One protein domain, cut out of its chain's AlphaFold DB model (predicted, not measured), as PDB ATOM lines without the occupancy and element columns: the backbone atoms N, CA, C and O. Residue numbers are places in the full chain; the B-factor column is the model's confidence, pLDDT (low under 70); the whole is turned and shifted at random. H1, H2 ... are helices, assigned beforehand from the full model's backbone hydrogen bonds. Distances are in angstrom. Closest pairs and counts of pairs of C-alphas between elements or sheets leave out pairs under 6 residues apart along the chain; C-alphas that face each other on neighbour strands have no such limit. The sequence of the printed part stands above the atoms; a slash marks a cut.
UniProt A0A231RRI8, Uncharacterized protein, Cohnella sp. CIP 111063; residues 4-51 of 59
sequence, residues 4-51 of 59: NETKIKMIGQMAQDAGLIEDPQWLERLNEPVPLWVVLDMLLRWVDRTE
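What this domain is: This is residues 4 to 51 of the 59 residues of an uncharacterized protein of Cohnella sp. CIP 111063 (UniProt A0A231RRI8). The longest helix, H3, makes one end of an elongated, open model, its last turns sticking out with residues 46 to 51. Toward the other end lies H1, with the short H2 packed on it, and residues 29 to 35 lead from H2 across to H3. The printed part has 48 residues, with three named helices in the order H1, H2, H3 and no named strand: all helix. It is only just loose, close to compact, with a radius of gyration of the C-alphas of 11.6 A, and spans 36 by 20 by 17 A.

Where its parts are: H3, residues 36 to 50, is 21.3 A long, from C-alpha 36 at (437.396, 252.998, 399.094) to C-alpha 50 at (425.233, 257.759, 382.216). H1, residues 4 to 17, is 20.1 A long and begins at (457.427, 260.799, 388.017). H2 is residues 24 to 28.

How they stand to each other: H3 is apart from H1 and from H2. H1 and H2 touch; their closest C-alphas, of Gly 12 and Leu 27, are 5.9 A apart. In H1 and H3 every O i to N i+4 pair is within hydrogen-bond range; in H2 0 of 1 is, but 2 of 2 O i to N i+3 pairs are.

The domain as a whole: The C-alphas farthest apart, of Asn 4 and Glu 51, are 36.4 A apart. The printed part has no cut, both links are short, and no printed residue has a pLDDT under 70.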
ATOM      1  N   ASN A   4     458.664 261.461 387.614       86.06
ATOM      2  CA  ASN A   4     457.427 260.799 388.017       86.06
ATOM      3  C   ASN A   4     456.521 261.699 388.877       86.06
ATOM      4  O   ASN A   4     455.316 261.737 388.659       86.06
ATOM      5  N   GLU A   5     457.092 262.482 389.798       85.06
ATOM      6  CA  GLU A   5     456.330 263.402 390.659       85.06
ATOM      7  C   GLU A   5     455.629 264.484 389.829       85.06
ATOM      8  O   GLU A   5     454.466 264.808 390.068       85.06
ATOM      9  N   THR A   6     456.309 264.998 388.800       87.44
ATOM     10  CA  THR A   6     455.735 265.979 387.870       87.44
ATOM     11  C   THR A   6     454.548 265.403 387.102       87.44
ATOM     12  O   THR A   6     453.534 266.082 386.944       87.44
ATOM     13  N   LYS A   7     454.648 264.146 386.646       88.06
ATOM     14  CA  LYS A   7     453.556 263.463 385.935       88.06
ATOM     15  C   LYS A   7     452.349 263.252 386.839       88.06
ATOM     16  O   LYS A   7     451.238 263.572 386.435       88.06
ATOM     17  N   ILE A   8     452.572 262.764 388.059       88.00
ATOM     18  CA  ILE A   8     451.507 262.537 389.044       88.00
ATOM     19  C   ILE A   8     450.776 263.851 389.339       88.00
ATOM     20  O   ILE A   8     449.551 263.896 389.269       88.00
ATOM     21  N   LYS A   9     451.517 264.943 389.560       88.44
ATOM     22  CA  LYS A   9     450.929 266.267 389.798       88.44
ATOM     23  C   LYS A   9     450.127 266.785 388.600       88.44
ATOM     24  O   LYS A   9     449.043 267.325 388.791       88.44
ATOM     25  N   MET A  10     450.626 266.597 387.374       91.31
ATOM     26  CA  MET A  10     449.880 266.943 386.156       91.31
ATOM     27  C   MET A  10     448.566 266.165 386.048       91.31
ATOM     28  O   MET A  10     447.535 266.765 385.768       91.31
ATOM     29  N   ILE A  11     448.593 264.853 386.296       89.19
ATOM     30  CA  ILE A  11     447.393 264.005 386.249       89.19
ATOM     31  C   ILE A  11     446.386 264.441 387.318       89.19
ATOM     32  O   ILE A  11     445.202 264.563 387.018       89.19
ATOM     33  N   GLY A  12     446.849 264.733 388.538       88.25
ATOM     34  CA  GLY A  12     445.996 265.257 389.605       88.25
ATOM     35  C   GLY A  12     445.324 266.576 389.219       88.25
ATOM     36  O   GLY A  12     444.119 266.722 389.403       88.25
ATOM     37  N   GLN A  13     446.069 267.502 388.608       89.50
ATOM     38  CA  GLN A  13     445.510 268.772 388.143       89.50
ATOM     39  C   GLN A  13     444.447 268.565 387.056       89.50
ATOM     40  O   GLN A  13     443.360 269.123 387.147       89.50
ATOM     41  N   MET A  14     444.712 267.695 386.075       89.62
ATOM     42  CA  MET A  14     443.731 267.360 385.034       89.62
ATOM     43  C   MET A  14     442.470 266.707 385.616       89.62
ATOM     44  O   MET A  14     441.366 266.966 385.143       89.62
ATOM     45  N   ALA A  15     442.616 265.867 386.643       86.88
ATOM     46  CA  ALA A  15     441.484 265.245 387.323       86.88
ATOM     47  C   ALA A  15     440.649 266.271 388.112       86.88
ATOM     48  O   ALA A  15     439.423 266.167 388.132       86.88
ATOM     49  N   GLN A  16     441.283 267.281 388.713       87.50
ATOM     50  CA  GLN A  16     440.573 268.409 389.321       87.50
ATOM     51  C   GLN A  16     439.800 269.214 388.269       87.50
ATOM     52  O   GLN A  16     438.604 269.444 388.438       87.50
ATOM     53  N   ASP A  17     440.440 269.564 387.152       88.06
ATOM     54  CA  ASP A  17     439.806 270.336 386.075       88.06
ATOM     55  C   ASP A  17     438.631 269.577 385.426       88.06
ATOM     56  O   ASP A  17     437.646 270.176 384.999       88.06
ATOM     57  N   ALA A  18     438.700 268.241 385.394       84.56
ATOM     58  CA  ALA A  18     437.623 267.364 384.929       84.56
ATOM     59  C   ALA A  18     436.480 267.177 385.952       84.56
ATOM     60  O   ALA A  18     435.515 266.456 385.675       84.56
ATOM     61  N   GLY A  19     436.588 267.777 387.143       83.50
ATOM     62  CA  GLY A  19     435.624 267.619 388.234       83.50
ATOM     63  C   GLY A  19     435.593 266.207 388.827       83.50
ATOM     64  O   GLY A  19     434.558 265.790 389.348       83.50
ATOM     65  N   LEU A  20     436.688 265.446 388.697       81.00
ATOM     66  CA  LEU A  20     436.874 264.144 389.353       81.00
ATOM     67  C   LEU A  20     437.437 264.311 390.769       81.00
ATOM     68  O   LEU A  20     437.102 263.531 391.654       81.00
ATOM     69  N   ILE A  21     438.284 265.321 390.985       83.69
ATOM     70  CA  ILE A  21     438.774 265.710 392.311       83.69
ATOM     71  C   ILE A  21     438.038 266.977 392.738       83.69
ATOM     72  O   ILE A  21     438.248 268.041 392.162       83.69
ATOM     73  N   GLU A  22     437.187 266.860 393.751       76.31
ATOM     74  CA  GLU A  22     436.404 267.993 394.257       76.31
ATOM     75  C   GLU A  22     437.158 268.838 395.278       76.31
ATOM     76  O   GLU A  22     437.010 270.057 395.309       76.31
ATOM     77  N   ASP A  23     437.971 268.189 396.111       82.38
ATOM     78  CA  ASP A  23     438.719 268.854 397.169       82.38
ATOM     79  C   ASP A  23     440.190 269.047 396.737       82.38
ATOM     80  O   ASP A  23     440.900 268.070 396.470       82.38
ATOM     81  N   PRO A  24     440.686 270.297 396.663       82.50
ATOM     82  CA  PRO A  24     442.075 270.593 396.317       82.50
ATOM     83  C   PRO A  24     443.114 269.907 397.214       82.50
ATOM     84  O   PRO A  24     444.233 269.673 396.755       82.50
ATOM     85  N   GLN A  25     442.771 269.551 398.458       85.06
ATOM     86  CA  GLN A  25     443.690 268.883 399.391       85.06
ATOM     87  C   GLN A  25     444.165 267.511 398.883       85.06
ATOM     88  O   GLN A  25     445.239 267.042 399.262       85.06
ATOM     89  N   TRP A  26     443.430 266.879 397.964       83.06
ATOM     90  CA  TRP A  26     443.849 265.621 397.334       83.06
ATOM     91  C   TRP A  26     445.105 265.763 396.479       83.06
ATOM     92  O   TRP A  26     445.866 264.803 396.351       83.06
ATOM     93  N   LEU A  27     445.365 266.955 395.933       83.94
ATOM     94  CA  LEU A  27     446.564 267.221 395.135       83.94
ATOM     95  C   LEU A  27     447.852 267.097 395.958       83.94
ATOM     96  O   LEU A  27     448.918 266.826 395.403       83.94
ATOM     97  N   GLU A  28     447.755 267.257 397.276       86.50
ATOM     98  CA  GLU A  28     448.878 267.121 398.203       86.50
ATOM     99  C   GLU A  28     449.165 265.652 398.555       86.50
ATOM    100  O   GLU A  28     450.260 265.330 399.012       86.50
ATOM    101  N   ARG A  29     448.211 264.745 398.293       86.50
ATOM    102  CA  ARG A  29     448.247 263.334 398.719       86.50
ATOM    103  C   ARG A  29     448.125 262.338 397.562       86.50
ATOM    104  O   ARG A  29     447.776 261.183 397.768       86.50
ATOM    105  N   LEU A  30     448.483 262.743 396.340       85.31
ATOM    106  CA  LEU A  30     448.368 261.914 395.124       85.31
ATOM    107  C   LEU A  30     449.208 260.623 395.131       85.31
ATOM    108  O   LEU A  30     448.971 259.733 394.319       85.31
ATOM    109  N   ASN A  31     450.210 260.527 396.009       87.75
ATOM    110  CA  ASN A  31     451.026 259.318 396.175       87.75
ATOM    111  C   ASN A  31     450.416 258.314 397.165       87.75
ATOM    112  O   ASN A  31     450.958 257.223 397.345       87.75
ATOM    113  N   GLU A  32     449.329 258.683 397.835       88.50
ATOM    114  CA  GLU A  32     448.646 257.829 398.792       88.50
ATOM    115  C   GLU A  32     447.500 257.068 398.115       88.50
ATOM    116  O   GLU A  32     446.888 257.568 397.166       88.50
ATOM    117  N   PRO A  33     447.185 255.848 398.580       86.62
ATOM    118  CA  PRO A  33     446.037 255.121 398.068       86.62
ATOM    119  C   PRO A  33     444.745 255.885 398.367       86.62
ATOM    120  O   PRO A  33     444.516 256.358 399.482       86.62
ATOM    121  N   VAL A  34     443.870 255.952 397.366       86.44
ATOM    122  CA  VAL A  34     442.550 256.561 397.513       86.44
ATOM    123  C   VAL A  34     441.685 255.681 398.433       86.44
ATOM    124  O   VAL A  34     441.638 254.461 398.251       86.44
ATOM    125  N   PRO A  35     440.980 256.255 399.421       89.19
ATOM    126  CA  PRO A  35     440.007 255.551 400.237       89.19
ATOM    127  C   PRO A  35     438.891 254.934 399.397       89.19
ATOM    128  O   PRO A  35     438.377 255.551 398.466       89.19
ATOM    129  N   LEU A  36     438.439 253.746 399.800       91.50
ATOM    130  CA  LEU A  36     437.396 252.998 399.094       91.50
ATOM    131  C   LEU A  36     436.115 253.816 398.862       91.50
ATOM    132  O   LEU A  36     435.536 253.756 397.784       91.50
ATOM    133  N   TRP A  37     435.684 254.596 399.853       90.81
ATOM    134  CA  TRP A  37     434.453 255.385 399.766       90.81
ATOM    135  C   TRP A  37     434.495 256.451 398.661       90.81
ATOM    136  O   TRP A  37     433.470 256.699 398.039       90.81
ATOM    137  N   VAL A  38     435.668 257.018 398.356       86.38
ATOM    138  CA  VAL A  38     435.840 257.992 397.261       86.38
ATOM    139  C   VAL A  38     435.672 257.313 395.906       86.38
ATOM    140  O   VAL A  38     435.027 257.851 395.013       86.38
ATOM    141  N   VAL A  39     436.210 256.101 395.758       88.25
ATOM    142  CA  VAL A  39     436.042 255.309 394.532       88.25
ATOM    143  C   VAL A  39     434.568 254.959 394.317       88.25
ATOM    144  O   VAL A  39     434.076 255.044 393.195       88.25
ATOM    145  N   LEU A  40     433.849 254.603 395.387       92.19
ATOM    146  CA  LEU A  40     432.410 254.339 395.324       92.19
ATOM    147  C   LEU A  40     431.620 255.588 394.913       92.19
ATOM    148  O   LEU A  40     430.764 255.493 394.040       92.19
ATOM    149  N   ASP A  41     431.939 256.749 395.483       87.75
ATOM    150  CA  ASP A  41     431.304 258.023 395.127       87.75
ATOM    151  C   ASP A  41     431.529 258.387 393.647       87.75
ATOM    152  O   ASP A  41     430.587 258.731 392.933       87.75
ATOM    153  N   MET A  42     432.754 258.204 393.135       85.31
ATOM    154  CA  MET A  42     433.059 258.384 391.708       85.31
ATOM    155  C   MET A  42     432.224 257.466 390.808       85.31
ATOM    156  O   MET A  42     431.745 257.910 389.763       85.31
ATOM    157  N   LEU A  43     432.038 256.199 391.197       89.31
ATOM    158  CA  LEU A  43     431.222 255.245 390.441       89.31
ATOM    159  C   LEU A  43     429.741 255.633 390.440       89.31
ATOM    160  O   LEU A  43     429.120 255.581 389.382       89.31
ATOM    161  N   LEU A  44     429.184 256.055 391.581       89.00
ATOM    162  CA  LEU A  44     427.786 256.499 391.673       89.00
ATOM    163  C   LEU A  44     427.527 257.711 390.776       89.00
ATOM    164  O   LEU A  44     426.630 257.680 389.942       89.00
ATOM    165  N   ARG A  45     428.393 258.724 390.839       84.12
ATOM    166  CA  ARG A  45     428.297 259.903 389.959       84.12
ATOM    167  C   ARG A  45     428.425 259.548 388.488       84.12
ATOM    168  O   ARG A  45     427.896 260.248 387.629       84.12
ATOM    169  N   TRP A  46     429.205 258.518 388.177       84.62
ATOM    170  CA  TRP A  46     429.328 258.044 386.809       84.62
ATOM    171  C   TRP A  46     428.033 257.383 386.343       84.62
ATOM    172  O   TRP A  46     427.570 257.716 385.256       84.62
ATOM    173  N   VAL A  47     427.409 256.550 387.184       86.75
ATOM    174  CA  VAL A  47     426.070 255.992 386.934       86.75
ATOM    175  C   VAL A  47     425.062 257.119 386.696       86.75
ATOM    176  O   VAL A  47     424.465 257.147 385.620       86.75
ATOM    177  N   ASP A  48     425.002 258.111 387.590       83.38
ATOM    178  CA  ASP A  48     424.101 259.271 387.481       83.38
ATOM    179  C   ASP A  48     424.304 260.064 386.179       83.38
ATOM    180  O   ASP A  48     423.358 260.584 385.593       83.38
ATOM    181  N   ARG A  49     425.551 260.176 385.696       78.62
ATOM    182  CA  ARG A  49     425.872 260.850 384.423       78.62
ATOM    183  C   ARG A  49     425.525 260.011 383.193       78.62
ATOM    184  O   ARG A  49     425.355 260.575 382.114       78.62
ATOM    185  N   THR A  50     425.519 258.685 383.323       78.00
ATOM    186  CA  THR A  50     425.233 257.759 382.216       78.00
ATOM    187  C   THR A  50     423.761 257.409 382.087       78.00
ATOM    188  O   THR A  50     423.358 256.990 381.002       78.00
ATOM    189  N   GLU A  51     422.957 257.599 383.135       71.31
ATOM    190  CA  GLU A  51     421.508 257.497 383.022       71.31
ATOM    191  C   GLU A  51     420.976 258.700 382.223       71.31
ATOM    192  O   GLU A  51     421.077 259.848 382.663       71.31
TER     193      GLU A  51